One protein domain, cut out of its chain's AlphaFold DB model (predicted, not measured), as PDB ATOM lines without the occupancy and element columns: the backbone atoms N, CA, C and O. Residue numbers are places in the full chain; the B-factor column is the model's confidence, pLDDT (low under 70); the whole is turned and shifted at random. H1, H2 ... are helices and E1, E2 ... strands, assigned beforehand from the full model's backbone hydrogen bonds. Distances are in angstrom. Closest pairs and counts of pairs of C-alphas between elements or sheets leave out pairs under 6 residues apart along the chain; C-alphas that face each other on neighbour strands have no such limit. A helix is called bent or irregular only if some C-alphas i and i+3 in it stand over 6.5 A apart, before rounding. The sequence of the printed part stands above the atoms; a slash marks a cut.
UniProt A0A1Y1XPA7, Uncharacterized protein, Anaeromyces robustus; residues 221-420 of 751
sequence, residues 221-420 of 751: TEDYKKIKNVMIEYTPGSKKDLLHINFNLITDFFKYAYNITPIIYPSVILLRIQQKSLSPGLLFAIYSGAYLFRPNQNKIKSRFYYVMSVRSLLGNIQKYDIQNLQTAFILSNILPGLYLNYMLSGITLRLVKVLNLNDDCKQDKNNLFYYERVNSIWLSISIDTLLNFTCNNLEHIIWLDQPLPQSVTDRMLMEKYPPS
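This is residues 221 to 420 of the 751 residues of an uncharacterized protein of Anaeromyces robustus (UniProt A0A1Y1XPA7). Five helices, H4 to H8, form an up-and-down bundle, each running against the one before it, with H6 in the middle: H4, H5 and H6 make one triangle, and H6, H7 and H8 another. H2 packs on H4, with H1 and the small E1-E2 strand hairpin on that side of the domain, while the tail with the short H9, H10 and H11 folds back past H8 on the other. The printed part has 200 residues, with eleven named helices and two named strands in the order H1, E1, E2, then H2 to H11; E1 and E2 make an antiparallel sheet, and the class is mostly helix. The whole is compact, with a radius of gyration of the C-alphas of 16.9 A and spans of 46 by 42 by 36 A.

Begin at H1, residues 221 to 226, which touches no helix. Next find the hairpin of E1, residues 231 to 234, and E2, residues 241 to 244, where N 232 and O 243 are 2.9 A apart, within hydrogen-bond range. H2, residues 247 to 257, touches H4, residues 280 to 293, at a steep tilt of 58 degrees; their closest C-alphas, of Phe 253 and Ala 290, are 4.3 A apart. H4 and H5, residues 299 to 314, form a helical hairpin, closest at the C-alphas of Ser 288 and Ser 302, 4.1 A. The hub is H6, residues 322 to 334, which touches four helices, among them H4, closest at the C-alphas of Leu 282 and Thr 327, 4.9 A, and H7, residues 339 to 354, closest at those of Ser 332 and Asn 341, 4.7 A. H8, residues 367 to 392, touches H7, closest at the C-alphas of Val 352 and Ile 377, 6.0 A, and only just touches H3, residues 266 to 274, with 3 pairs of C-alphas within 8 A. H9, residues 398 to 401, is close to H8 but not clearly touching, and H10, residues 406 to 409, and H11, residues 411 to 416, touch no helix. In H2 to H7 and H11 every O i to N i+4 pair is within hydrogen-bond range; H8 has 21 of 22, H1 has 0 of 2 but 3 of 3 O i to N i+3 pairs, and H9 and H10 are too short for an i+4 pair.

Find C-alpha 221 at (-59.753, 2.662, -49.390), where H1 begins. H4 spans 20.2 A, H5 22.2 A, H6 18.7 A and H7 23.0 A. H8 starts at C-alpha 367, (-55.599, -10.487, -29.808), and spans 35.4 A, with a kink of 31 degrees near residue 386; it is neither bent nor irregular, but only just, with C-alphas 389 and 392 6.5 A apart. H11 ends at C-alpha 416, (-58.991, -19.883, -24.275).

The C-alphas farthest apart, of Lys 226 and Glu 395, are 53.1 A apart. The printed part has no cut, and its one long link is H7 to H8. The mean pLDDT of the printed part is 74.2; look for values under 70 at residues 221 to 242, 259, 356 to 367, 389 and 392 to 419.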
ATOM      1  N   THR A 221     -60.632   2.647 -48.196       39.09
ATOM      2  CA  THR A 221     -59.753   2.662 -49.390       39.09
ATOM      3  C   THR A 221     -58.948   3.969 -49.514       39.09
ATOM      4  O   THR A 221     -57.879   4.007 -50.124       39.09
ATOM      5  N   GLU A 222     -59.404   5.037 -48.858       40.38
ATOM      6  CA  GLU A 222     -58.686   6.303 -48.712       40.38
ATOM      7  C   GLU A 222     -57.465   6.250 -47.775       40.38
ATOM      8  O   GLU A 222     -56.490   6.962 -48.028       40.38
ATOM      9  N   ASP A 223     -57.434   5.367 -46.771       42.47
ATOM     10  CA  ASP A 223     -56.249   5.148 -45.926       42.47
ATOM     11  C   ASP A 223     -55.090   4.541 -46.736       42.47
ATOM     12  O   ASP A 223     -53.923   4.853 -46.496       42.47
ATOM     13  N   TYR A 224     -55.394   3.774 -47.791       42.31
ATOM     14  CA  TYR A 224     -54.402   3.217 -48.722       42.31
ATOM     15  C   TYR A 224     -53.711   4.306 -49.553       42.31
ATOM     16  O   TYR A 224     -52.550   4.151 -49.937       42.31
ATOM     17  N   LYS A 225     -54.378   5.442 -49.810       42.31
ATOM     18  CA  LYS A 225     -53.763   6.566 -50.537       42.31
ATOM     19  C   LYS A 225     -52.675   7.262 -49.710       42.31
ATOM     20  O   LYS A 225     -51.772   7.840 -50.313       42.31
ATOM     21  N   LYS A 226     -52.718   7.171 -48.371       45.44
ATOM     22  CA  LYS A 226     -51.730   7.781 -47.456       45.44
ATOM     23  C   LYS A 226     -50.449   6.948 -47.276       45.44
ATOM     24  O   LYS A 226     -49.440   7.495 -46.848       45.44
ATOM     25  N   ILE A 227     -50.448   5.663 -47.648       52.06
ATOM     26  CA  ILE A 227     -49.343   4.702 -47.401       52.06
ATOM     27  C   ILE A 227     -48.475   4.480 -48.667       52.06
ATOM     28  O   ILE A 227     -47.663   3.562 -48.740       52.06
ATOM     29  N   LYS A 228     -48.595   5.339 -49.690       45.06
ATOM     30  CA  LYS A 228     -47.989   5.147 -51.028       45.06
ATOM     31  C   LYS A 228     -46.456   4.977 -51.082       45.06
ATOM     32  O   LYS A 228     -45.957   4.551 -52.117       45.06
ATOM     33  N   ASN A 229     -45.724   5.234 -49.994       52.91
ATOM     34  CA  ASN A 229     -44.255   5.218 -49.960       52.91
ATOM     35  C   ASN A 229     -43.655   4.225 -48.941       52.91
ATOM     36  O   ASN A 229     -42.564   4.468 -48.423       52.91
ATOM     37  N   VAL A 230     -44.337   3.121 -48.609       58.25
ATOM     38  CA  VAL A 230     -43.729   2.095 -47.742       58.25
ATOM     39  C   VAL A 230     -42.776   1.216 -48.552       58.25
ATOM     40  O   VAL A 230     -43.171   0.548 -49.508       58.25
ATOM     41  N   MET A 231     -41.512   1.253 -48.138       61.19
ATOM     42  CA  MET A 231     -40.414   0.436 -48.642       61.19
ATOM     43  C   MET A 231     -40.066  -0.633 -47.615       61.19
ATOM     44  O   MET A 231     -40.074  -0.358 -46.413       61.19
ATOM     45  N   ILE A 232     -39.729  -1.825 -48.092       63.66
ATOM     46  CA  ILE A 232     -39.138  -2.883 -47.276       63.66
ATOM     47  C   ILE A 232     -37.684  -3.041 -47.703       63.66
ATOM     48  O   ILE A 232     -37.397  -3.175 -48.892       63.66
ATOM     49  N   GLU A 233     -36.774  -3.022 -46.734       60.44
ATOM     50  CA  GLU A 233     -35.376  -3.374 -46.975       60.44
ATOM     51  C   GLU A 233     -35.266  -4.881 -47.222       60.44
ATOM     52  O   GLU A 233     -35.725  -5.702 -46.423       60.44
ATOM     53  N   TYR A 234     -34.657  -5.245 -48.343       58.03
ATOM     54  CA  TYR A 234     -34.380  -6.617 -48.725       58.03
ATOM     55  C   TYR A 234     -32.903  -6.738 -49.085       58.03
ATOM     56  O   TYR A 234     -32.389  -5.956 -49.872       58.03
ATOM     57  N   THR A 235     -32.216  -7.726 -48.520       58.53
ATOM     58  CA  THR A 235     -30.780  -7.911 -48.751       58.53
ATOM     59  C   THR A 235     -30.549  -9.253 -49.447       58.53
ATOM     60  O   THR A 235     -30.370 -10.263 -48.759       58.53
ATOM     61  N   PRO A 236     -30.612  -9.338 -50.790       48.84
ATOM     62  CA  PRO A 236     -30.175 -10.538 -51.491       48.84
ATOM     63  C   PRO A 236     -28.644 -10.619 -51.422       48.84
ATOM     64  O   PRO A 236     -27.933  -9.927 -52.147       48.84
ATOM     65  N   GLY A 237     -28.113 -11.454 -50.527       57.75
ATOM     66  CA  GLY A 237     -26.663 -11.589 -50.352       57.75
ATOM     67  C   GLY A 237     -26.041 -10.358 -49.680       57.75
ATOM     68  O   GLY A 237     -26.388 -10.045 -48.544       57.75
ATOM     69  N   SER A 238     -25.105  -9.679 -50.354       43.59
ATOM     70  CA  SER A 238     -24.329  -8.549 -49.805       43.59
ATOM     71  C   SER A 238     -24.869  -7.153 -50.155       43.59
ATOM     72  O   SER A 238     -24.428  -6.170 -49.558       43.59
ATOM     73  N   LYS A 239     -25.823  -7.031 -51.091       47.78
ATOM     74  CA  LYS A 239     -26.407  -5.742 -51.508       47.78
ATOM     75  C   LYS A 239     -27.754  -5.506 -50.831       47.78
ATOM     76  O   LYS A 239     -28.544  -6.432 -50.702       47.78
ATOM     77  N   LYS A 240     -28.005  -4.269 -50.386       60.59
ATOM     78  CA  LYS A 240     -29.298  -3.833 -49.839       60.59
ATOM     79  C   LYS A 240     -30.144  -3.219 -50.950       60.59
ATOM     80  O   LYS A 240     -29.787  -2.165 -51.470       60.59
ATOM     81  N   ASP A 241     -31.279  -3.836 -51.234       64.00
ATOM     82  CA  ASP A 241     -32.303  -3.347 -52.148       64.00
ATOM     83  C   ASP A 241     -33.517  -2.827 -51.365       64.00
ATOM     84  O   ASP A 241     -33.874  -3.337 -50.300       64.00
ATOM     85  N   LEU A 242     -34.184  -1.805 -51.903       66.50
ATOM     86  CA  LEU A 242     -35.448  -1.299 -51.370       66.50
ATOM     87  C   LEU A 242     -36.596  -1.777 -52.258       66.50
ATOM     88  O   LEU A 242     -36.671  -1.437 -53.438       66.50
ATOM     89  N   LEU A 243     -37.509  -2.552 -51.680       74.44
ATOM     90  CA  LEU A 243     -38.672  -3.075 -52.379       74.44
ATOM     91  C   LEU A 243     -39.904  -2.212 -52.099       74.44
ATOM     92  O   LEU A 243     -40.352  -2.093 -50.956       74.44
ATOM     93  N   HIS A 244     -40.505  -1.680 -53.162       77.06
ATOM     94  CA  HIS A 244     -41.798  -1.007 -53.080       77.06
ATOM     95  C   HIS A 244     -42.940  -2.005 -52.860       77.06
ATOM     96  O   HIS A 244     -43.080  -3.001 -53.580       77.06
ATOM     97  N   ILE A 245     -43.815  -1.693 -51.902       80.75
ATOM     98  CA  ILE A 245     -45.037  -2.463 -51.679       80.75
ATOM     99  C   ILE A 245     -46.083  -2.103 -52.742       80.75
ATOM    100  O   ILE A 245     -46.524  -0.962 -52.864       80.75
ATOM    101  N   ASN A 246     -46.514  -3.109 -53.497       82.50
ATOM    102  CA  ASN A 246     -47.550  -3.029 -54.508       82.50
ATOM    103  C   ASN A 246     -48.868  -3.540 -53.919       82.50
ATOM    104  O   ASN A 246     -49.153  -4.739 -53.917       82.50
ATOM    105  N   PHE A 247     -49.687  -2.605 -53.445       79.19
ATOM    106  CA  PHE A 247     -50.986  -2.912 -52.851       79.19
ATOM    107  C   PHE A 247     -51.944  -3.624 -53.810       79.19
ATOM    108  O   PHE A 247     -52.704  -4.470 -53.355       79.19
ATOM    109  N   ASN A 248     -51.867  -3.371 -55.122       78.94
ATOM    110  CA  ASN A 248     -52.727  -4.057 -56.091       78.94
ATOM    111  C   ASN A 248     -52.446  -5.563 -56.111       78.94
ATOM    112  O   ASN A 248     -53.379  -6.354 -56.164       78.94
ATOM    113  N   LEU A 249     -51.176  -5.971 -56.008       83.56
ATOM    114  CA  LEU A 249     -50.821  -7.391 -55.938       83.56
ATOM    115  C   LEU A 249     -51.252  -8.036 -54.616       83.56
ATOM    116  O   LEU A 249     -51.645  -9.197 -54.608       83.56
ATOM    117  N   ILE A 250     -51.219  -7.293 -53.507       83.31
ATOM    118  CA  ILE A 250     -51.745  -7.772 -52.219       83.31
ATOM    119  C   ILE A 250     -53.263  -7.971 -52.314       83.31
ATOM    120  O   ILE A 250     -53.781  -9.002 -51.891       83.31
ATOM    121  N   THR A 251     -53.980  -7.016 -52.909       78.25
ATOM    122  CA  THR A 251     -55.420  -7.137 -53.160       78.25
ATOM    123  C   THR A 251     -55.728  -8.312 -54.085       78.25
ATOM    124  O   THR A 251     -56.629  -9.089 -53.782       78.25
ATOM    125  N   ASP A 252     -54.966  -8.491 -55.166       78.62
ATOM    126  CA  ASP A 252     -55.114  -9.631 -56.076       78.62
ATOM    127  C   ASP A 252     -54.887 -10.964 -55.348       78.62
ATOM    128  O   ASP A 252     -55.653 -11.905 -55.549       78.62
ATOM    129  N   PHE A 253     -53.895 -11.057 -54.456       85.25
ATOM    130  CA  PHE A 253     -53.695 -12.252 -53.632       85.25
ATOM    131  C   PHE A 253     -54.930 -12.561 -52.782       85.25
ATOM    132  O   PHE A 253     -55.447 -13.675 -52.837       85.25
ATOM    133  N   PHE A 254     -55.449 -11.580 -52.038       81.31
ATOM    134  CA  PHE A 254     -56.629 -11.798 -51.196       81.31
ATOM    135  C   PHE A 254     -57.901 -12.080 -51.990       81.31
ATOM    136  O   PHE A 254     -58.793 -12.764 -51.499       81.31
ATOM    137  N   LYS A 255     -57.967 -11.594 -53.229       75.31
ATOM    138  CA  LYS A 255     -59.099 -11.825 -54.116       75.31
ATOM    139  C   LYS A 255     -59.065 -13.196 -54.793       75.31
ATOM    140  O   LYS A 255     -60.124 -13.785 -54.975       75.31
ATOM    141  N   TYR A 256     -57.886 -13.679 -55.194       75.94
ATOM    142  CA  TYR A 256     -57.769 -14.850 -56.077       75.94
ATOM    143  C   TYR A 256     -57.012 -16.036 -55.467       75.94
ATOM    144  O   TYR A 256     -57.326 -17.177 -55.779       75.94
ATOM    145  N   ALA A 257     -56.021 -15.795 -54.609       79.06
ATOM    146  CA  ALA A 257     -55.147 -16.839 -54.065       79.06
ATOM    147  C   ALA A 257     -55.529 -17.262 -52.637       79.06
ATOM    148  O   ALA A 257     -55.344 -18.415 -52.255       79.06
ATOM    149  N   TYR A 258     -56.077 -16.339 -51.841       77.06
ATOM    150  CA  TYR A 258     -56.335 -16.551 -50.414       77.06
ATOM    151  C   TYR A 258     -57.251 -17.739 -50.120       77.06
ATOM    152  O   TYR A 258     -57.008 -18.463 -49.162       77.06
ATOM    153  N   ASN A 259     -58.235 -17.999 -50.977       68.75
ATOM    154  CA  ASN A 259     -59.136 -19.140 -50.816       68.75
ATOM    155  C   ASN A 259     -58.420 -20.496 -50.909       68.75
ATOM    156  O   ASN A 259     -58.917 -21.492 -50.390       68.75
ATOM    157  N   ILE A 260     -57.252 -20.536 -51.552       72.19
ATOM    158  CA  ILE A 260     -56.434 -21.742 -51.700       72.19
ATOM    159  C   ILE A 260     -55.415 -21.843 -50.559       72.19
ATOM    160  O   ILE A 260     -55.119 -22.935 -50.081       72.19
ATOM    161  N   THR A 261     -54.913 -20.702 -50.077       73.62
ATOM    162  CA  THR A 261     -53.937 -20.620 -48.980       73.62
ATOM    163  C   THR A 261     -54.397 -19.655 -47.876       73.62
ATOM    164  O   THR A 261     -53.793 -18.586 -47.717       73.62
ATOM    165  N   PRO A 262     -55.445 -19.984 -47.092       74.19
ATOM    166  CA  PRO A 262     -56.090 -19.042 -46.172       74.19
ATOM    167  C   PRO A 262     -55.326 -18.867 -44.849       74.19
ATOM    168  O   PRO A 262     -55.894 -18.958 -43.768       74.19
ATOM    169  N   ILE A 263     -54.017 -18.627 -44.912       79.88
ATOM    170  CA  ILE A 263     -53.134 -18.659 -43.739       79.88
ATOM    171  C   ILE A 263     -52.916 -17.291 -43.073       79.88
ATOM    172  O   ILE A 263     -52.438 -17.216 -41.945       79.88
ATOM    173  N   ILE A 264     -53.272 -16.195 -43.747       82.06
ATOM    174  CA  ILE A 264     -52.968 -14.831 -43.292       82.06
ATOM    175  C   ILE A 264     -54.213 -13.958 -43.334       82.06
ATOM    176  O   ILE A 264     -54.906 -13.924 -44.345       82.06
ATOM    177  N   TYR A 265     -54.460 -13.163 -42.298       79.62
ATOM    178  CA  TYR A 265     -55.543 -12.183 -42.344       79.62
ATOM    179  C   TYR A 265     -55.139 -10.898 -43.085       79.62
ATOM    180  O   TYR A 265     -54.060 -10.357 -42.817       79.62
ATOM    181  N   PRO A 266     -56.011 -10.339 -43.951       75.06
ATOM    182  CA  PRO A 266     -55.750  -9.062 -44.620       75.06
ATOM    183  C   PRO A 266     -55.398  -7.935 -43.642       75.06
ATOM    184  O   PRO A 266     -54.455  -7.179 -43.869       75.06
ATOM    185  N   SER A 267     -56.115  -7.863 -42.517       71.31
ATOM    186  CA  SER A 267     -55.889  -6.884 -41.451       71.31
ATOM    187  C   SER A 267     -54.490  -6.996 -40.842       71.31
ATOM    188  O   SER A 267     -53.840  -5.977 -40.610       71.31
ATOM    189  N   VAL A 268     -53.978  -8.214 -40.651       78.88
ATOM    190  CA  VAL A 268     -52.634  -8.428 -40.105       78.88
ATOM    191  C   VAL A 268     -51.551  -7.988 -41.088       78.88
ATOM    192  O   VAL A 268     -50.584  -7.347 -40.674       78.88
ATOM    193  N   ILE A 269     -51.713  -8.252 -42.389       82.62
ATOM    194  CA  ILE A 269     -50.773  -7.750 -43.405       82.62
ATOM    195  C   ILE A 269     -50.713  -6.229 -43.388       82.62
ATOM    196  O   ILE A 269     -49.622  -5.663 -43.373       82.62
ATOM    197  N   LEU A 270     -51.863  -5.556 -43.333       75.31
ATOM    198  CA  LEU A 270     -51.902  -4.095 -43.286       75.31
ATOM    199  C   LEU A 270     -51.206  -3.544 -42.036       75.31
ATOM    200  O   LEU A 270     -50.416  -2.608 -42.147       75.31
ATOM    201  N   LEU A 271     -51.430  -4.159 -40.871       74.94
ATOM    202  CA  LEU A 271     -50.736  -3.784 -39.637       74.94
ATOM    203  C   LEU A 271     -49.221  -3.980 -39.754       74.94
ATOM    204  O   LEU A 271     -48.466  -3.079 -39.392       74.94
ATOM    205  N   ARG A 272     -48.760  -5.104 -40.317       81.88
ATOM    206  CA  ARG A 272     -47.327  -5.349 -40.556       81.88
ATOM    207  C   ARG A 272     -46.710  -4.325 -41.507       81.88
ATOM    208  O   ARG A 272     -45.579  -3.897 -41.300       81.88
ATOM    209  N   ILE A 273     -47.449  -3.894 -42.529       77.88
ATOM    210  CA  ILE A 273     -47.010  -2.848 -43.462       77.88
ATOM    211  C   ILE A 273     -46.865  -1.507 -42.739       77.88
ATOM    212  O   ILE A 273     -45.831  -0.853 -42.860       77.88
ATOM    213  N   GLN A 274     -47.871  -1.111 -41.954       73.56
ATOM    214  CA  GLN A 274     -47.838   0.129 -41.171       73.56
ATOM    215  C   GLN A 274     -46.690   0.133 -40.153       73.56
ATOM    216  O   GLN A 274     -46.018   1.146 -39.978       73.56
ATOM    217  N   GLN A 275     -46.438  -1.015 -39.521       77.62
ATOM    218  CA  GLN A 275     -45.365  -1.210 -38.546       77.62
ATOM    219  C   GLN A 275     -43.988  -1.453 -39.181       77.62
ATOM    220  O   GLN A 275     -43.009  -1.580 -38.451       77.62
ATOM    221  N   LYS A 276     -43.894  -1.530 -40.518       78.75
ATOM    222  CA  LYS A 276     -42.672  -1.904 -41.255       78.75
ATOM    223  C   LYS A 276     -42.059  -3.232 -40.779       78.75
ATOM    224  O   LYS A 276     -40.844  -3.395 -40.771       78.75
ATOM    225  N   SER A 277     -42.906  -4.180 -40.379       83.75
ATOM    226  CA  SER A 277     -42.522  -5.497 -39.855       83.75
ATOM    227  C   SER A 277     -42.822  -6.650 -40.820       83.75
ATOM    228  O   SER A 277     -42.556  -7.809 -40.497       83.75
ATOM    229  N   LEU A 278     -43.369  -6.355 -42.008       86.44
ATOM    230  CA  LEU A 278     -43.633  -7.357 -43.040       86.44
ATOM    231  C   LEU A 278     -42.318  -7.920 -43.593       86.44
ATOM    232  O   LEU A 278     -41.465  -7.169 -44.067       86.44
ATOM    233  N   SER A 279     -42.164  -9.243 -43.562       90.06
ATOM    234  CA  SER A 279     -40.962  -9.894 -44.071       90.06
ATOM    235  C   SER A 279     -40.937  -9.884 -45.610       90.06
ATOM    236  O   SER A 279     -41.976 -10.093 -46.251       90.06
ATOM    237  N   PRO A 280     -39.758  -9.689 -46.238       88.94
ATOM    238  CA  PRO A 280     -39.628  -9.771 -47.694       88.94
ATOM    239  C   PRO A 280     -40.090 -11.120 -48.254       88.94
ATOM    240  O   PRO A 280     -40.771 -11.162 -49.276       88.94
ATOM    241  N   GLY A 281     -39.768 -12.218 -47.559       92.12
ATOM    242  CA  GLY A 281     -40.186 -13.566 -47.942       92.12
ATOM    243  C   GLY A 281     -41.703 -13.685 -48.051       92.12
ATOM    244  O   GLY A 281     -42.206 -14.118 -49.083       92.12
ATOM    245  N   LEU A 282     -42.439 -13.203 -47.049       94.25
ATOM    246  CA  LEU A 282     -43.897 -13.274 -47.062       94.25
ATOM    247  C   LEU A 282     -44.501 -12.427 -48.187       94.25
ATOM    248  O   LEU A 282     -45.420 -12.867 -48.877       94.25
ATOM    249  N   LEU A 283     -43.956 -11.229 -48.417       93.75
ATOM    250  CA  LEU A 283     -44.416 -10.358 -49.494       93.75
ATOM    251  C   LEU A 283     -44.184 -10.979 -50.882       93.75
ATOM    252  O   LEU A 283     -45.068 -10.927 -51.738       93.75
ATOM    253  N   PHE A 284     -43.023 -11.598 -51.108       95.00
ATOM    254  CA  PHE A 284     -42.740 -12.284 -52.367       95.00
ATOM    255  C   PHE A 284     -43.632 -13.513 -52.576       95.00
ATOM    256  O   PHE A 284     -44.108 -13.719 -53.694       95.00
ATOM    257  N   ALA A 285     -43.938 -14.284 -51.528       95.56
ATOM    258  CA  ALA A 285     -44.906 -15.379 -51.612       95.56
ATOM    259  C   ALA A 285     -46.304 -14.878 -52.023       95.56
ATOM    260  O   ALA A 285     -46.921 -15.436 -52.934       95.56
ATOM    261  N   ILE A 286     -46.766 -13.773 -51.422       94.00
ATOM    262  CA  ILE A 286     -48.033 -13.107 -51.769       94.00
ATOM    263  C   ILE A 286     -48.042 -12.695 -53.246       94.00
ATOM    264  O   ILE A 286     -48.995 -12.992 -53.968       94.00
ATOM    265  N   TYR A 287     -46.975 -12.057 -53.731       94.62
ATOM    266  CA  TYR A 287     -46.877 -11.677 -55.144       94.62
ATOM    267  C   TYR A 287     -46.853 -12.886 -56.073       94.62
ATOM    268  O   TYR A 287     -47.497 -12.857 -57.122       94.62
ATOM    269  N   SER A 288     -46.137 -13.947 -55.701       94.94
ATOM    270  CA  SER A 288     -46.083 -15.174 -56.493       94.94
ATOM    271  C   SER A 288     -47.479 -15.768 -56.684       94.94
ATOM    272  O   SER A 288     -47.875 -16.026 -57.827       94.94
ATOM    273  N   GLY A 289     -48.253 -15.885 -55.597       92.56
ATOM    274  CA  GLY A 289     -49.640 -16.344 -55.643       92.56
ATOM    275  C   GLY A 289     -50.535 -15.409 -56.461       92.56
ATOM    276  O   GLY A 289     -51.257 -15.864 -57.345       92.56
ATOM    277  N   ALA A 290     -50.431 -14.092 -56.256       91.00
ATOM    278  CA  ALA A 290     -51.214 -13.108 -57.008       91.00
ATOM    279  C   ALA A 290     -51.013 -13.232 -58.528       91.00
ATOM    280  O   ALA A 290     -51.979 -13.258 -59.289       91.00
ATOM    281  N   TYR A 291     -49.762 -13.348 -58.986       93.12
ATOM    282  CA  TYR A 291     -49.461 -13.509 -60.410       93.12
ATOM    283  C   TYR A 291     -49.899 -14.857 -60.986       93.12
ATOM    284  O   TYR A 291     -50.134 -14.923 -62.196       93.12
ATOM    285  N   LEU A 292     -49.985 -15.905 -60.162       91.25
ATOM    286  CA  LEU A 292     -50.409 -17.235 -60.599       91.25
ATOM    287  C   LEU A 292     -51.929 -17.342 -60.742       91.25
ATOM    288  O   LEU A 292     -52.391 -17.918 -61.717       91.25
ATOM    289  N   PHE A 293     -52.695 -16.797 -59.792       86.75
ATOM    290  CA  PHE A 293     -54.140 -17.056 -59.700       86.75
ATOM    291  C   PHE A 293     -55.030 -15.953 -60.285       86.75
ATOM    292  O   PHE A 293     -56.227 -16.160 -60.465       86.75
ATOM    293  N   ARG A 294     -54.487 -14.774 -60.611       84.94
ATOM    294  CA  ARG A 294     -55.271 -13.709 -61.259       84.94
ATOM    295  C   ARG A 294     -55.666 -14.078 -62.708       84.94
ATOM    296  O   ARG A 294     -54.888 -14.759 -63.373       84.94
ATOM    297  N   PRO A 295     -56.769 -13.532 -63.264       79.38
ATOM    298  CA  PRO A 295     -57.261 -13.875 -64.611       79.38
ATOM    299  C   PRO A 295     -56.232 -13.725 -65.747       79.38
ATOM    300  O   PRO A 295     -56.172 -14.551 -66.647       79.38
ATOM    301  N   ASN A 296     -55.357 -12.716 -65.670       81.94
ATOM    302  CA  ASN A 296     -54.238 -12.526 -66.602       81.94
ATOM    303  C   ASN A 296     -52.936 -13.023 -65.966       81.94
ATOM    304  O   ASN A 296     -52.074 -12.230 -65.542       81.94
ATOM    305  N   GLN A 297     -52.844 -14.346 -65.829       85.38
ATOM    306  CA  GLN A 297     -51.729 -15.013 -65.169       85.38
ATOM    307  C   GLN A 297     -50.396 -14.601 -65.795       85.38
ATOM    308  O   GLN A 297     -50.259 -14.459 -67.009       85.38
ATOM    309  N   ASN A 298     -49.374 -14.434 -64.961       90.06
ATOM    310  CA  ASN A 298     -48.007 -14.262 -65.433       90.06
ATOM    311  C   ASN A 298     -47.111 -15.278 -64.731       90.06
ATOM    312  O   ASN A 298     -46.522 -14.994 -63.689       90.06
ATOM    313  N   LYS A 299     -47.016 -16.475 -65.321       87.44
ATOM    314  CA  LYS A 299     -46.247 -17.600 -64.770       87.44
ATOM    315  C   LYS A 299     -44.762 -17.263 -64.598       87.44
ATOM    316  O   LYS A 299     -44.153 -17.709 -63.633       87.44
ATOM    317  N   ILE A 300     -44.196 -16.432 -65.479       87.75
ATOM    318  CA  ILE A 300     -42.795 -15.988 -65.397       87.75
ATOM    319  C   ILE A 300     -42.583 -15.133 -64.145       87.75
ATOM    320  O   ILE A 300     -41.727 -15.445 -63.322       87.75
ATOM    321  N   LYS A 301     -43.407 -14.095 -63.946       92.25
ATOM    322  CA  LYS A 301     -43.332 -13.247 -62.744       92.25
ATOM    323  C   LYS A 301     -43.667 -14.021 -61.477       92.25
ATOM    324  O   LYS A 301     -43.000 -13.832 -60.466       92.25
ATOM    325  N   SER A 302     -44.659 -14.910 -61.532       93.88
ATOM    326  CA  SER A 302     -44.987 -15.780 -60.405       93.88
ATOM    327  C   SER A 302     -43.773 -16.612 -59.975       93.88
ATOM    328  O   SER A 302     -43.413 -16.585 -58.798       93.88
ATOM    329  N   ARG A 303     -43.076 -17.259 -60.924       89.44
ATOM    330  CA  ARG A 303     -41.848 -18.032 -60.663       89.44
ATOM    331  C   ARG A 303     -40.696 -17.168 -60.160       89.44
ATOM    332  O   ARG A 303     -40.010 -17.572 -59.229       89.44
ATOM    333  N   PHE A 304     -40.506 -15.979 -60.725       90.56
ATOM    334  CA  PHE A 304     -39.493 -15.038 -60.244       90.56
ATOM    335  C   PHE A 304     -39.691 -14.730 -58.751       90.56
ATOM    336  O   PHE A 304     -38.785 -14.945 -57.947       90.56
ATOM    337  N   TYR A 305     -40.899 -14.314 -58.354       94.50
ATOM    338  CA  TYR A 305     -41.189 -14.025 -56.947       94.50
ATOM    339  C   TYR A 305     -41.160 -15.273 -56.065       94.50
ATOM    340  O   TYR A 305     -40.723 -15.188 -54.920       94.50
ATOM    341  N   TYR A 306     -41.545 -16.435 -56.596       94.19
ATOM    342  CA  TYR A 306     -41.403 -17.711 -55.900       94.19
ATOM    343  C   TYR A 306     -39.943 -17.970 -55.498       94.19
ATOM    344  O   TYR A 306     -39.657 -18.208 -54.328       94.19
ATOM    345  N   VAL A 307     -39.000 -17.852 -56.441       90.44
ATOM    346  CA  VAL A 307     -37.563 -18.066 -56.185       90.44
ATOM    347  C   VAL A 307     -37.023 -17.058 -55.170       90.44
ATOM    348  O   VAL A 307     -36.320 -17.443 -54.233       90.44
ATOM    349  N   MET A 308     -37.389 -15.780 -55.300       90.19
ATOM    350  CA  MET A 308     -36.980 -14.741 -54.345       90.19
ATOM    351  C   MET A 308     -37.519 -15.012 -52.936       90.19
ATOM    352  O   MET A 308     -36.803 -14.855 -51.945       90.19
ATOM    353  N   SER A 309     -38.759 -15.492 -52.846       94.38
ATOM    354  CA  SER A 309     -39.381 -15.897 -51.592       94.38
ATOM    355  C   SER A 309     -38.679 -17.098 -50.957       94.38
ATOM    356  O   SER A 309     -38.423 -17.070 -49.754       94.38
ATOM    357  N   VAL A 310     -38.330 -18.126 -51.741       92.50
ATOM    358  CA  VAL A 310     -37.581 -19.303 -51.265       92.50
ATOM    359  C   VAL A 310     -36.212 -18.882 -50.734       92.50
ATOM    360  O   VAL A 310     -35.860 -19.243 -49.613       92.50
ATOM    361  N   ARG A 311     -35.463 -18.060 -51.482       89.69
ATOM    362  CA  ARG A 311     -34.159 -17.533 -51.040       89.69
ATOM    363  C   ARG A 311     -34.278 -16.765 -49.724       89.69
ATOM    364  O   ARG A 311     -33.507 -17.002 -48.797       89.69
ATOM    365  N   SER A 312     -35.280 -15.890 -49.613       89.50
ATOM    366  CA  SER A 312     -35.538 -15.131 -48.385       89.50
ATOM    367  C   SER A 312     -35.921 -16.027 -47.203       89.50
ATOM    368  O   SER A 312     -35.530 -15.728 -46.074       89.50
ATOM    369  N   LEU A 313     -36.696 -17.090 -47.438       91.62
ATOM    370  CA  LEU A 313     -37.093 -18.045 -46.405       91.62
ATOM    371  C   LEU A 313     -35.886 -18.848 -45.914       91.62
ATOM    372  O   LEU A 313     -35.653 -18.914 -44.711       91.62
ATOM    373  N   LEU A 314     -35.094 -19.419 -46.826       88.00
ATOM    374  CA  LEU A 314     -33.923 -20.228 -46.477       88.00
ATOM    375  C   LEU A 314     -32.874 -19.410 -45.716       88.00
ATOM    376  O   LEU A 314     -32.355 -19.882 -44.708       88.00
ATOM    377  N   GLY A 315     -32.647 -18.152 -46.111       83.06
ATOM    378  CA  GLY A 315     -31.757 -17.239 -45.387       83.06
ATOM    379  C   GLY A 315     -32.236 -16.863 -43.976       83.06
ATOM    380  O   GLY A 315     -31.443 -16.396 -43.164       83.06
ATOM    381  N   ASN A 316     -33.518 -17.078 -43.654       82.88
ATOM    382  CA  ASN A 316     -34.111 -16.756 -42.351       82.88
ATOM    383  C   ASN A 316     -34.693 -17.977 -41.622       82.88
ATOM    384  O   ASN A 316     -35.353 -17.803 -40.600       82.88
ATOM    385  N   ILE A 317     -34.437 -19.202 -42.091       79.56
ATOM    386  CA  ILE A 317     -35.089 -20.424 -41.589       79.56
ATOM    387  C   ILE A 317     -34.821 -20.703 -40.101       79.56
ATOM    388  O   ILE A 317     -35.587 -21.398 -39.441       79.56
ATOM    389  N   GLN A 318     -33.726 -20.162 -39.563       77.50
ATOM    390  CA  GLN A 318     -33.361 -20.289 -38.152       77.50
ATOM    391  C   GLN A 318     -34.172 -19.354 -37.236       77.50
ATOM    392  O   GLN A 318     -34.183 -19.556 -36.025       77.50
ATOM    393  N   LYS A 319     -34.847 -18.335 -37.786       78.19
ATOM    394  CA  LYS A 319     -35.644 -17.380 -37.009       78.19
ATOM    395  C   LYS A 319     -37.028 -17.951 -36.703       78.19
ATOM    396  O   LYS A 319     -37.749 -18.376 -37.608       78.19
ATOM    397  N   TYR A 320     -37.419 -17.876 -35.432       76.94
ATOM    398  CA  TYR A 320     -38.735 -18.278 -34.929       76.94
ATOM    399  C   TYR A 320     -39.798 -17.206 -35.220       76.94
ATOM    400  O   TYR A 320     -40.291 -16.542 -34.315       76.94
ATOM    401  N   ASP A 321     -40.116 -17.013 -36.502       84.25
ATOM    402  CA  ASP A 321     -41.091 -16.025 -36.978       84.25
ATOM    403  C   ASP A 321     -42.292 -16.718 -37.639       84.25
ATOM    404  O   ASP A 321     -42.135 -17.576 -38.514       84.25
ATOM    405  N   ILE A 322     -43.505 -16.314 -37.254       87.25
ATOM    406  CA  ILE A 322     -44.752 -16.783 -37.866       87.25
ATOM    407  C   ILE A 322     -44.805 -16.475 -39.369       87.25
ATOM    408  O   ILE A 322     -45.344 -17.263 -40.141       87.25
ATOM    409  N   GLN A 323     -44.173 -15.388 -39.815       92.06
ATOM    410  CA  GLN A 323     -44.119 -15.037 -41.233       92.06
ATOM    411  C   GLN A 323     -43.307 -16.048 -42.047       92.06
ATOM    412  O   GLN A 323     -43.629 -16.282 -43.211       92.06
ATOM    413  N   ASN A 324     -42.293 -16.694 -41.457       91.56
ATOM    414  CA  ASN A 324     -41.559 -17.776 -42.119       91.56
ATOM    415  C   ASN A 324     -42.450 -19.008 -42.304       91.56
ATOM    416  O   ASN A 324     -42.414 -19.620 -43.370       91.56
ATOM    417  N   LEU A 325     -43.279 -19.343 -41.303       91.31
ATOM    418  CA  LEU A 325     -44.257 -20.433 -41.415       91.31
ATOM    419  C   LEU A 325     -45.236 -20.145 -42.556       91.31
ATOM    420  O   LEU A 325     -45.428 -20.976 -43.438       91.31
ATOM    421  N   GLN A 326     -45.804 -18.939 -42.564       92.44
ATOM    422  CA  GLN A 326     -46.754 -18.498 -43.586       92.44
ATOM    423  C   GLN A 326     -46.140 -18.488 -44.987       92.44
ATOM    424  O   GLN A 326     -46.777 -18.909 -45.948       92.44
ATOM    425  N   THR A 327     -44.881 -18.057 -45.096       94.31
ATOM    426  CA  THR A 327     -44.123 -18.076 -46.352       94.31
ATOM    427  C   THR A 327     -43.936 -19.508 -46.847       94.31
ATOM    428  O   THR A 327     -44.287 -19.805 -47.986       94.31
ATOM    429  N   ALA A 328     -43.418 -20.406 -46.000       92.00
ATOM    430  CA  ALA A 328     -43.183 -21.805 -46.357       92.00
ATOM    431  C   ALA A 328     -44.475 -22.500 -46.811       92.00
ATOM    432  O   ALA A 328     -44.488 -23.173 -47.842       92.00
ATOM    433  N   PHE A 329     -45.570 -22.245 -46.096       90.88
ATOM    434  CA  PHE A 329     -46.888 -22.777 -46.406       90.88
ATOM    435  C   PHE A 329     -47.463 -22.255 -47.729       90.88
ATOM    436  O   PHE A 329     -48.017 -23.028 -48.511       90.88
ATOM    437  N   ILE A 330     -47.369 -20.949 -48.008       92.69
ATOM    438  CA  ILE A 330     -47.854 -20.415 -49.290       92.69
ATOM    439  C   ILE A 330     -47.051 -21.040 -50.427       92.69
ATOM    440  O   ILE A 330     -47.632 -21.529 -51.390       92.69
ATOM    441  N   LEU A 331     -45.721 -21.069 -50.303       92.12
ATOM    442  CA  LEU A 331     -44.853 -21.614 -51.342       92.12
ATOM    443  C   LEU A 331     -45.111 -23.101 -51.589       92.12
ATOM    444  O   LEU A 331     -45.174 -23.511 -52.748       92.12
ATOM    445  N   SER A 332     -45.331 -23.903 -50.543       87.94
ATOM    446  CA  SER A 332     -45.677 -25.313 -50.731       87.94
ATOM    447  C   SER A 332     -46.964 -25.454 -51.565       87.94
ATOM    448  O   SER A 332     -47.004 -26.246 -52.501       87.94
ATOM    449  N   ASN A 333     -47.972 -24.612 -51.363       85.69
ATOM    450  CA  ASN A 333     -49.239 -24.704 -52.095       85.69
ATOM    451  C   ASN A 333     -49.236 -24.091 -53.515       85.69
ATOM    452  O   ASN A 333     -50.207 -24.270 -54.255       85.69
ATOM    453  N   ILE A 334     -48.177 -23.383 -53.931       88.44
ATOM    454  CA  ILE A 334     -48.078 -22.795 -55.285       88.44
ATOM    455  C   ILE A 334     -47.612 -23.834 -56.319       88.44
ATOM    456  O   ILE A 334     -48.136 -23.855 -57.431       88.44
ATOM    457  N   LEU A 335     -46.645 -24.697 -55.978       84.38
ATOM    458  CA  LEU A 335     -46.065 -25.691 -56.900       84.38
ATOM    459  C   LEU A 335     -46.083 -27.125 -56.321       84.38
ATOM    460  O   LEU A 335     -45.017 -27.713 -56.122       84.38
ATOM    461  N   PRO A 336     -47.265 -27.710 -56.050       86.00
ATOM    462  CA  PRO A 336     -47.386 -29.062 -55.504       86.00
ATOM    463  C   PRO A 336     -46.856 -30.145 -56.465       86.00
ATOM    464  O   PRO A 336     -46.893 -29.981 -57.688       86.00
ATOM    465  N   GLY A 337     -46.384 -31.267 -55.902       78.12
ATOM    466  CA  GLY A 337     -45.907 -32.441 -56.659       78.12
ATOM    467  C   GLY A 337     -44.434 -32.391 -57.098       78.12
ATOM    468  O   GLY A 337     -44.002 -33.211 -57.914       78.12
ATOM    469  N   LEU A 338     -43.663 -31.432 -56.575       84.44
ATOM    470  CA  LEU A 338     -42.227 -31.249 -56.818       84.44
ATOM    471  C   LEU A 338     -41.397 -31.544 -55.564       84.44
ATOM    472  O   LEU A 338     -41.839 -31.251 -54.455       84.44
ATOM    473  N   TYR A 339     -40.140 -31.975 -55.737       81.19
ATOM    474  CA  TYR A 339     -39.191 -32.163 -54.620       81.19
ATOM    475  C   TYR A 339     -39.067 -30.935 -53.715       81.19
ATOM    476  O   TYR A 339     -39.064 -31.042 -52.489       81.19
ATOM    477  N   LEU A 340     -39.025 -29.745 -54.316       84.56
ATOM    478  CA  LEU A 340     -38.949 -28.496 -53.568       84.56
ATOM    479  C   LEU A 340     -40.203 -28.241 -52.720       84.56
ATOM    480  O   LEU A 340     -40.085 -27.743 -51.604       84.56
ATOM    481  N   ASN A 341     -41.393 -28.592 -53.215       85.25
ATOM    482  CA  ASN A 341     -42.633 -28.467 -52.447       85.25
ATOM    483  C   ASN A 341     -42.617 -29.383 -51.214       85.25
ATOM    484  O   ASN A 341     -42.940 -28.914 -50.124       85.25
ATOM    485  N   TYR A 342     -42.163 -30.628 -51.359       81.88
ATOM    486  CA  TYR A 342     -41.981 -31.544 -50.231       81.88
ATOM    487  C   TYR A 342     -40.998 -30.994 -49.189       81.88
ATOM    488  O   TYR A 342     -41.291 -30.987 -47.994       81.88
ATOM    489  N   MET A 343     -39.865 -30.435 -49.628       83.94
ATOM    490  CA  MET A 343     -38.929 -29.780 -48.708       83.94
ATOM    491  C   MET A 343     -39.566 -28.587 -47.979       83.94
ATOM    492  O   MET A 343     -39.394 -28.446 -46.770       83.94
ATOM    493  N   LEU A 344     -40.331 -27.741 -48.675       88.19
ATOM    494  CA  LEU A 344     -41.021 -26.587 -48.079       88.19
ATOM    495  C   LEU A 344     -42.126 -26.998 -47.094       88.19
ATOM    496  O   LEU A 344     -42.299 -26.350 -46.060       88.19
ATOM    497  N   SER A 345     -42.832 -28.090 -47.377       82.75
ATOM    498  CA  SER A 345     -43.753 -28.756 -46.448       82.75
ATOM    499  C   SER A 345     -43.014 -29.213 -45.176       82.75
ATOM    500  O   SER A 345     -43.369 -28.815 -44.063       82.75
ATOM    501  N   GLY A 346     -41.865 -29.883 -45.319       80.06
ATOM    502  CA  GLY A 346     -40.996 -30.236 -44.190       80.06
ATOM    503  C   GLY A 346     -40.495 -29.027 -43.381       80.06
ATOM    504  O   GLY A 346     -40.434 -29.073 -42.148       80.06
ATOM    505  N   ILE A 347     -40.185 -27.906 -44.044       86.12
ATOM    506  CA  ILE A 347     -39.828 -26.640 -43.379       86.12
ATOM    507  C   ILE A 347     -41.025 -26.075 -42.608       86.12
ATOM    508  O   ILE A 347     -40.860 -25.640 -41.468       86.12
ATOM    509  N   THR A 348     -42.222 -26.112 -43.194       86.69
ATOM    510  CA  THR A 348     -43.472 -25.676 -42.552       86.69
ATOM    511  C   THR A 348     -43.679 -26.438 -41.245       86.69
ATOM    512  O   THR A 348     -43.816 -25.828 -40.185       86.69
ATOM    513  N   LEU A 349     -43.575 -27.767 -41.283       79.06
ATOM    514  CA  LEU A 349     -43.629 -28.624 -40.099       79.06
ATOM    515  C   LEU A 349     -42.596 -28.272 -39.032       79.06
ATOM    516  O   LEU A 349     -42.909 -28.198 -37.842       79.06
ATOM    517  N   ARG A 350     -41.336 -28.100 -39.446       82.19
ATOM    518  CA  ARG A 350     -40.263 -27.716 -38.531       82.19
ATOM    519  C   ARG A 350     -40.613 -26.400 -37.841       82.19
ATOM    520  O   ARG A 350     -40.470 -26.305 -36.628       82.19
ATOM    521  N   LEU A 351     -41.091 -25.406 -38.584       84.44
ATOM    522  CA  LEU A 351     -41.464 -24.105 -38.031       84.44
ATOM    523  C   LEU A 351     -42.654 -24.217 -37.072       84.44
ATOM    524  O   LEU A 351     -42.592 -23.630 -35.996       84.44
ATOM    525  N   VAL A 352     -43.668 -25.038 -37.380       81.06
ATOM    526  CA  VAL A 352     -44.744 -25.364 -36.421       81.06
ATOM    527  C   VAL A 352     -44.162 -25.899 -35.112       81.06
ATOM    528  O   VAL A 352     -44.591 -25.483 -34.041       81.06
ATOM    529  N   LYS A 353     -43.161 -26.787 -35.186       75.88
ATOM    530  CA  LYS A 353     -42.562 -27.417 -34.002       75.88
ATOM    531  C   LYS A 353     -41.790 -26.450 -33.111       75.88
ATOM    532  O   LYS A 353     -41.789 -26.633 -31.897       75.88
ATOM    533  N   VAL A 354     -41.129 -25.447 -33.691       77.38
ATOM    534  CA  VAL A 354     -40.299 -24.520 -32.905       77.38
ATOM    535  C   VAL A 354     -41.038 -23.244 -32.490       77.38
ATOM    536  O   VAL A 354     -40.626 -22.563 -31.552       77.38
ATOM    537  N   LEU A 355     -42.170 -22.924 -33.118       75.06
ATOM    538  CA  LEU A 355     -43.018 -21.812 -32.692       75.06
ATOM    539  C   LEU A 355     -43.733 -22.146 -31.368       75.06
ATOM    540  O   LEU A 355     -44.787 -22.772 -31.350       75.06
ATOM    541  N   ASN A 356     -43.202 -21.658 -30.246       66.06
ATOM    542  CA  ASN A 356     -43.819 -21.808 -28.925       66.06
ATOM    543  C   ASN A 356     -44.973 -20.803 -28.721       66.06
ATOM    544  O   ASN A 356     -44.729 -19.599 -28.684       66.06
ATOM    545  N   LEU A 357     -46.223 -21.267 -28.585       63.75
ATOM    546  CA  LEU A 357     -47.375 -20.381 -28.318       63.75
ATOM    547  C   LEU A 357     -47.411 -19.860 -26.866       63.75
ATOM    548  O   LEU A 357     -48.068 -18.859 -26.588       63.75
ATOM    549  N   ASN A 358     -46.700 -20.508 -25.936       56.12
ATOM    550  CA  ASN A 358     -46.774 -20.176 -24.508       56.12
ATOM    551  C   ASN A 358     -46.057 -18.872 -24.128       56.12
ATOM    552  O   ASN A 358     -46.401 -18.274 -23.106       56.12
ATOM    553  N   ASP A 359     -45.086 -18.424 -24.927       54.31
ATOM    554  CA  ASP A 359     -44.326 -17.201 -24.641       54.31
ATOM    555  C   ASP A 359     -45.147 -15.928 -24.936       54.31
ATOM    556  O   ASP A 359     -44.993 -14.918 -24.247       54.31
ATOM    557  N   ASP A 360     -46.108 -16.013 -25.864       50.66
ATOM    558  CA  ASP A 360     -46.929 -14.882 -26.322       50.66
ATOM    559  C   ASP A 360     -48.230 -14.700 -25.528       50.66
ATOM    560  O   ASP A 360     -48.725 -13.582 -25.404       50.66
ATOM    561  N   CYS A 361     -48.772 -15.762 -24.916       50.16
ATOM    562  CA  CYS A 361     -49.986 -15.703 -24.081       50.16
ATOM    563  C   CYS A 361     -49.893 -14.732 -22.892       50.16
ATOM    564  O   CYS A 361     -50.913 -14.404 -22.283       50.16
ATOM    565  N   LYS A 362     -48.673 -14.325 -22.529       51.50
ATOM    566  CA  LYS A 362     -48.377 -13.386 -21.442       51.50
ATOM    567  C   LYS A 362     -48.368 -11.923 -21.902       51.50
ATOM    568  O   LYS A 362     -48.277 -11.035 -21.058       51.50
ATOM    569  N   GLN A 363     -48.434 -11.658 -23.210       51.62
ATOM    570  CA  GLN A 363     -48.382 -10.313 -23.777       51.62
ATOM    571  C   GLN A 363     -49.795  -9.833 -24.130       51.62
ATOM    572  O   GLN A 363     -50.350 -10.156 -25.173       51.62
ATOM    573  N   ASP A 364     -50.376  -9.039 -23.236       50.09
ATOM    574  CA  ASP A 364     -51.759  -8.541 -23.275       50.09
ATOM    575  C   ASP A 364     -52.002  -7.428 -24.327       50.09
ATOM    576  O   ASP A 364     -52.660  -6.422 -24.069       50.09
ATOM    577  N   LYS A 365     -51.398  -7.522 -25.521       48.22
ATOM    578  CA  LYS A 365     -51.452  -6.457 -26.540       48.22
ATOM    579  C   LYS A 365     -51.728  -7.031 -27.934       48.22
ATOM    580  O   LYS A 365     -50.829  -7.524 -28.601       48.22
ATOM    581  N   ASN A 366     -52.980  -6.869 -28.376       54.44
ATOM    582  CA  ASN A 366     -53.564  -7.225 -29.681       54.44
ATOM    583  C   ASN A 366     -53.832  -8.720 -29.933       54.44
ATOM    584  O   ASN A 366     -53.034  -9.433 -30.538       54.44
ATOM    585  N   ASN A 367     -55.058  -9.137 -29.604       68.25
ATOM    586  CA  ASN A 367     -55.599 -10.487 -29.808       68.25
ATOM    587  C   ASN A 367     -55.488 -10.990 -31.274       68.25
ATOM    588  O   ASN A 367     -55.397 -12.187 -31.524       68.25
ATOM    589  N   LEU A 368     -55.429 -10.087 -32.263       72.88
ATOM    590  CA  LEU A 368     -55.428 -10.427 -33.693       72.88
ATOM    591  C   LEU A 368     -54.182 -11.207 -34.164       72.88
ATOM    592  O   LEU A 368     -54.329 -12.182 -34.900       72.88
ATOM    593  N   PHE A 369     -52.971 -10.811 -33.749       76.31
ATOM    594  CA  PHE A 369     -51.741 -11.537 -34.120       76.31
ATOM    595  C   PHE A 369     -51.714 -12.936 -33.499       76.31
ATOM    596  O   PHE A 369     -51.255 -13.892 -34.122       76.31
ATOM    597  N   TYR A 370     -52.263 -13.065 -32.292       76.19
ATOM    598  CA  TYR A 370     -52.393 -14.348 -31.624       76.19
ATOM    599  C   TYR A 370     -53.387 -15.266 -32.363       76.19
ATOM    600  O   TYR A 370     -53.050 -16.411 -32.668       76.19
ATOM    601  N   TYR A 371     -54.573 -14.764 -32.736       74.94
ATOM    602  CA  TYR A 371     -55.540 -15.527 -33.540       74.94
ATOM    603  C   TYR A 371     -54.970 -15.962 -34.891       74.94
ATOM    604  O   TYR A 371     -55.174 -17.101 -35.311       74.94
ATOM    605  N   GLU A 372     -54.249 -15.078 -35.581       78.94
ATOM    606  CA  GLU A 372     -53.577 -15.421 -36.834       78.94
ATOM    607  C   GLU A 372     -52.545 -16.536 -36.623       78.94
ATOM    608  O   GLU A 372     -52.495 -17.483 -37.409       78.94
ATOM    609  N   ARG A 373     -51.763 -16.471 -35.539       80.19
ATOM    610  CA  ARG A 373     -50.760 -17.484 -35.198       80.19
ATOM    611  C   ARG A 373     -51.393 -18.850 -34.925       80.19
ATOM    612  O   ARG A 373     -50.945 -19.840 -35.501       80.19
ATOM    613  N   VAL A 374     -52.454 -18.906 -34.111       77.19
ATOM    614  CA  VAL A 374     -53.207 -20.147 -33.845       77.19
ATOM    615  C   VAL A 374     -53.755 -20.727 -35.145       77.19
ATOM    616  O   VAL A 374     -53.523 -21.900 -35.439       77.19
ATOM    617  N   ASN A 375     -54.428 -19.913 -35.961       77.25
ATOM    618  CA  ASN A 375     -54.988 -20.386 -37.225       77.25
ATOM    619  C   ASN A 375     -53.912 -20.847 -38.210       77.25
ATOM    620  O   ASN A 375     -54.082 -21.892 -38.835       77.25
ATOM    621  N   SER A 376     -52.788 -20.133 -38.297       84.44
ATOM    622  CA  SER A 376     -51.678 -20.492 -39.184       84.44
ATOM    623  C   SER A 376     -51.107 -21.869 -38.856       84.44
ATOM    624  O   SER A 376     -50.863 -22.663 -39.761       84.44
ATOM    625  N   ILE A 377     -50.926 -22.176 -37.568       80.94
ATOM    626  CA  ILE A 377     -50.410 -23.474 -37.116       80.94
ATOM    627  C   ILE A 377     -51.378 -24.603 -37.481       80.94
ATOM    628  O   ILE A 377     -50.977 -25.590 -38.096       80.94
ATOM    629  N   TRP A 378     -52.658 -24.444 -37.148       75.88
ATOM    630  CA  TRP A 378     -53.671 -25.475 -37.380       75.88
ATOM    631  C   TRP A 378     -53.949 -25.737 -38.863       75.88
ATOM    632  O   TRP A 378     -54.067 -26.894 -39.279       75.88
ATOM    633  N   LEU A 379     -54.000 -24.678 -39.675       79.50
ATOM    634  CA  LEU A 379     -54.120 -24.804 -41.127       79.50
ATOM    635  C   LEU A 379     -52.883 -25.466 -41.733       79.50
ATOM    636  O   LEU A 379     -53.033 -26.320 -42.605       79.50
ATOM    637  N   SER A 380     -51.684 -25.135 -41.237       82.38
ATOM    638  CA  SER A 380     -50.436 -25.759 -41.689       82.38
ATOM    639  C   SER A 380     -50.444 -27.266 -41.457       82.38
ATOM    640  O   SER A 380     -50.189 -28.015 -42.390       82.38
ATOM    641  N   ILE A 381     -50.811 -27.725 -40.256       77.00
ATOM    642  CA  ILE A 381     -50.897 -29.163 -39.946       77.00
ATOM    643  C   ILE A 381     -51.901 -29.867 -40.874       77.00
ATOM    644  O   ILE A 381     -51.612 -30.936 -41.412       77.00
ATOM    645  N   SER A 382     -53.074 -29.267 -41.082       73.44
ATOM    646  CA  SER A 382     -54.164 -29.893 -41.844       73.44
ATOM    647  C   SER A 382     -53.850 -29.993 -43.335       73.44
ATOM    648  O   SER A 382     -53.947 -31.065 -43.926       73.44
ATOM    649  N   ILE A 383     -53.442 -28.888 -43.961       76.06
ATOM    650  CA  ILE A 383     -53.183 -28.866 -45.405       76.06
ATOM    651  C   ILE A 383     -51.936 -29.662 -45.749       76.06
ATOM    652  O   ILE A 383     -51.922 -30.324 -46.776       76.06
ATOM    653  N   ASP A 384     -50.923 -29.670 -44.889       75.50
ATOM    654  CA  ASP A 384     -49.748 -30.502 -45.115       75.50
ATOM    655  C   ASP A 384     -50.092 -32.001 -45.051       75.50
ATOM    656  O   ASP A 384     -49.733 -32.758 -45.950       75.50
ATOM    657  N   THR A 385     -50.931 -32.409 -44.089       73.44
ATOM    658  CA  THR A 385     -51.499 -33.770 -44.047       73.44
ATOM    659  C   THR A 385     -52.217 -34.109 -45.364       73.44
ATOM    660  O   THR A 385     -51.979 -35.159 -45.960       73.44
ATOM    661  N   LEU A 386     -53.056 -33.196 -45.867       76.50
ATOM    662  CA  LEU A 386     -53.788 -33.382 -47.119       76.50
ATOM    663  C   LEU A 386     -52.865 -33.408 -48.351       76.50
ATOM    664  O   LEU A 386     -53.057 -34.233 -49.241       76.50
ATOM    665  N   LEU A 387     -51.843 -32.552 -48.414       76.31
ATOM    666  CA  LEU A 387     -50.826 -32.557 -49.473       76.31
ATOM    667  C   LEU A 387     -50.016 -33.855 -49.460       76.31
ATOM    668  O   LEU A 387     -49.715 -34.395 -50.523       76.31
ATOM    669  N   ASN A 388     -49.715 -34.403 -48.284       70.12
ATOM    670  CA  ASN A 388     -49.011 -35.676 -48.183       70.12
ATOM    671  C   ASN A 388     -49.838 -36.837 -48.734       70.12
ATOM    672  O   ASN A 388     -49.303 -37.645 -49.495       70.12
ATOM    673  N   PHE A 389     -51.140 -36.872 -48.437       68.81
ATOM    674  CA  PHE A 389     -52.043 -37.859 -49.031       68.81
ATOM    675  C   PHE A 389     -52.205 -37.673 -50.538       68.81
ATOM    676  O   PHE A 389     -52.241 -38.644 -51.283       68.81
ATOM    677  N   THR A 390     -52.319 -36.434 -51.006       72.56
ATOM    678  CA  THR A 390     -52.785 -36.159 -52.375       72.56
ATOM    679  C   THR A 390     -51.657 -35.958 -53.383       72.56
ATOM    680  O   THR A 390     -51.870 -36.192 -54.568       72.56
ATOM    681  N   CYS A 391     -50.472 -35.529 -52.941       71.69
ATOM    682  CA  CYS A 391     -49.394 -35.060 -53.817       71.69
ATOM    683  C   CYS A 391     -48.008 -35.651 -53.506       71.69
ATOM    684  O   CYS A 391     -47.184 -35.702 -54.413       71.69
ATOM    685  N   ASN A 392     -47.719 -36.071 -52.267       62.72
ATOM    686  CA  ASN A 392     -46.379 -36.581 -51.913       62.72
ATOM    687  C   ASN A 392     -46.306 -38.112 -51.808       62.72
ATOM    688  O   ASN A 392     -45.204 -38.651 -51.837       62.72
ATOM    689  N   ASN A 393     -47.454 -38.796 -51.713       59.50
ATOM    690  CA  ASN A 393     -47.591 -40.258 -51.671       59.50
ATOM    691  C   ASN A 393     -46.599 -40.952 -50.722       59.50
ATOM    692  O   ASN A 393     -45.819 -41.816 -51.121       59.50
ATOM    693  N   LEU A 394     -46.604 -40.545 -49.453       51.38
ATOM    694  CA  LEU A 394     -45.809 -41.217 -48.432       51.38
ATOM    695  C   LEU A 394     -46.457 -42.568 -48.090       51.38
ATOM    696  O   LEU A 394     -47.586 -42.605 -47.605       51.38
ATOM    697  N   GLU A 395     -45.719 -43.670 -48.269       45.22
ATOM    698  CA  GLU A 395     -46.140 -45.028 -47.859       45.22
ATOM    699  C   GLU A 395     -46.468 -45.121 -46.353       45.22
ATOM    700  O   GLU A 395     -47.222 -45.992 -45.897       45.22
ATOM    701  N   HIS A 396     -45.924 -44.188 -45.569       44.16
ATOM    702  CA  HIS A 396     -46.183 -44.037 -44.148       44.16
ATOM    703  C   HIS A 396     -47.218 -42.927 -43.899       44.16
ATOM    704  O   HIS A 396     -46.888 -41.744 -43.859       44.16
ATOM    705  N   ILE A 397     -48.462 -43.332 -43.603       45.06
ATOM    706  CA  ILE A 397     -49.567 -42.490 -43.065       45.06
ATOM    707  C   ILE A 397     -49.191 -41.845 -41.707       45.06
ATOM    708  O   ILE A 397     -49.839 -40.937 -41.192       45.06
ATOM    709  N   ILE A 398     -48.081 -42.304 -41.142       44.50
ATOM    710  CA  ILE A 398     -47.599 -42.147 -39.777       44.50
ATOM    711  C   ILE A 398     -46.927 -40.773 -39.540       44.50
ATOM    712  O   ILE A 398     -46.181 -40.555 -38.593       44.50
ATOM    713  N   TRP A 399     -47.180 -39.778 -40.391       45.91
ATOM    714  CA  TRP A 399     -46.497 -38.480 -40.315       45.91
ATOM    715  C   TRP A 399     -46.763 -37.710 -38.993       45.91
ATOM    716  O   TRP A 399     -45.970 -36.855 -38.593       45.91
ATOM    717  N   LEU A 400     -47.837 -38.076 -38.278       44.81
ATOM    718  CA  LEU A 400     -48.200 -37.594 -36.940       44.81
ATOM    719  C   LEU A 400     -47.552 -38.369 -35.776       44.81
ATOM    720  O   LEU A 400     -47.758 -37.980 -34.628       44.81
ATOM    721  N   ASP A 401     -46.742 -39.406 -36.016       40.31
ATOM    722  CA  ASP A 401     -46.024 -40.091 -34.924       40.31
ATOM    723  C   ASP A 401     -44.926 -39.230 -34.308       40.31
ATOM    724  O   ASP A 401     -44.401 -39.540 -33.236       40.31
ATOM    725  N   GLN A 402     -44.572 -38.123 -34.961       46.88
ATOM    726  CA  GLN A 402     -43.700 -37.146 -34.341       46.88
ATOM    727  C   GLN A 402     -44.507 -36.229 -33.413       46.88
ATOM    728  O   GLN A 402     -45.474 -35.608 -33.859       46.88
ATOM    729  N   PRO A 403     -44.096 -36.081 -32.142       52.81
ATOM    730  CA  PRO A 403     -44.845 -35.315 -31.156       52.81
ATOM    731  C   PRO A 403     -45.024 -33.857 -31.600       52.81
ATOM    732  O   PRO A 403     -44.062 -33.175 -31.972       52.81
ATOM    733  N   LEU A 404     -46.269 -33.377 -31.549       59.44
ATOM    734  CA  LEU A 404     -46.597 -31.962 -31.723       59.44
ATOM    735  C   LEU A 404     -46.192 -31.166 -30.469       59.44
ATOM    736  O   LEU A 404     -46.176 -31.723 -29.366       59.44
ATOM    737  N   PRO A 405     -45.895 -29.858 -30.593       57.09
ATOM    738  CA  PRO A 405     -45.606 -29.020 -29.435       57.09
ATOM    739  C   PRO A 405     -46.746 -29.057 -28.420       57.09
ATOM    740  O   PRO A 405     -47.912 -28.963 -28.800       57.09
ATOM    741  N   GLN A 406     -46.416 -29.095 -27.124       56.50
ATOM    742  CA  GLN A 406     -47.411 -29.116 -26.043       56.50
ATOM    743  C   GLN A 406     -48.411 -27.959 -26.149       56.50
ATOM    744  O   GLN A 406     -49.587 -28.119 -25.867       56.50
ATOM    745  N   SER A 407     -47.963 -26.797 -26.620       55.28
ATOM    746  CA  SER A 407     -48.830 -25.633 -26.799       55.28
ATOM    747  C   SER A 407     -49.906 -25.808 -27.890       55.28
ATOM    748  O   SER A 407     -50.941 -25.156 -27.849       55.28
ATOM    749  N   VAL A 408     -49.706 -26.741 -28.824       57.41
ATOM    750  CA  VAL A 408     -50.685 -27.135 -29.854       57.41
ATOM    751  C   VAL A 408     -51.563 -28.293 -29.370       57.41
ATOM    752  O   VAL A 408     -52.531 -28.643 -30.029       57.41
ATOM    753  N   THR A 409     -51.257 -28.905 -28.225       59.16
ATOM    754  CA  THR A 409     -52.008 -30.039 -27.660       59.16
ATOM    755  C   THR A 409     -52.642 -29.718 -26.302       59.16
ATOM    756  O   THR A 409     -53.422 -30.516 -25.781       59.16
ATOM    757  N   ASP A 410     -52.363 -28.536 -25.746       60.97
ATOM    758  CA  ASP A 410     -52.905 -28.048 -24.481       60.97
ATOM    759  C   ASP A 410     -54.371 -27.622 -24.631       60.97
ATOM    760  O   ASP A 410     -54.713 -26.614 -25.258       60.97
ATOM    761  N   ARG A 411     -55.254 -28.394 -23.996       64.19
ATOM    762  CA  ARG A 411     -56.697 -28.157 -23.986       64.19
ATOM    763  C   ARG A 411     -57.076 -26.799 -23.391       64.19
ATOM    764  O   ARG A 411     -58.001 -26.177 -23.902       64.19
ATOM    765  N   MET A 412     -56.398 -26.332 -22.342       62.38
ATOM    766  CA  MET A 412     -56.726 -25.045 -21.717       62.38
ATOM    767  C   MET A 412     -56.404 -23.884 -22.658       62.38
ATOM    768  O   MET A 412     -57.166 -22.919 -22.742       62.38
ATOM    769  N   LEU A 413     -55.305 -23.997 -23.410       60.94
ATOM    770  CA  LEU A 413     -54.909 -22.998 -24.400       60.94
ATOM    771  C   LEU A 413     -55.881 -22.968 -25.591       60.94
ATOM    772  O   LEU A 413     -56.277 -21.886 -26.023       60.94
ATOM    773  N   MET A 414     -56.324 -24.138 -26.068       64.12
ATOM    774  CA  MET A 414     -57.344 -24.240 -27.124       64.12
ATOM    775  C   MET A 414     -58.716 -23.720 -26.691       64.12
ATOM    776  O   MET A 414     -59.428 -23.128 -27.495       64.12
ATOM    777  N   GLU A 415     -59.114 -23.950 -25.436       65.38
ATOM    778  CA  GLU A 415     -60.382 -23.429 -24.916       65.38
ATOM    779  C   GLU A 415     -60.337 -21.902 -24.756       65.38
ATOM    780  O   GLU A 415     -61.341 -21.241 -25.014       65.38
ATOM    781  N   LYS A 416     -59.180 -21.337 -24.388       62.75
ATOM    782  CA  LYS A 416     -58.991 -19.883 -24.275       62.75
ATOM    783  C   LYS A 416     -58.903 -19.191 -25.638       62.75
ATOM    784  O   LYS A 416     -59.412 -18.083 -25.792       62.75
ATOM    785  N   TYR A 417     -58.275 -19.836 -26.617       64.06
ATOM    786  CA  TYR A 417     -58.075 -19.284 -27.952       64.06
ATOM    787  C   TYR A 417     -58.330 -20.339 -29.031       64.06
ATOM    788  O   TYR A 417     -57.392 -20.973 -29.530       64.06
ATOM    789  N   PRO A 418     -59.600 -20.551 -29.394       66.31
ATOM    790  CA  PRO A 418     -59.940 -21.591 -30.341       66.31
ATOM    791  C   PRO A 418     -59.474 -21.260 -31.760       66.31
ATOM    792  O   PRO A 418     -59.450 -20.087 -32.152       66.31
ATOM    793  N   PRO A 419     -59.149 -22.287 -32.564       67.62
ATOM    794  CA  PRO A 419     -59.038 -22.123 -34.005       67.62
ATOM    795  C   PRO A 419     -60.368 -21.624 -34.590       67.62
ATOM    796  O   PRO A 419     -61.433 -21.844 -34.014       67.62
ATOM    797  N   SER A 420     -60.311 -20.973 -35.752       70.44
ATOM    798  CA  SER A 420     -61.516 -20.534 -36.461       70.44
ATOM    799  C   SER A 420     -62.402 -21.721 -36.844       70.44
ATOM    800  O   SER A 420     -61.907 -22.830 -37.062       70.44
TER     801      SER A 420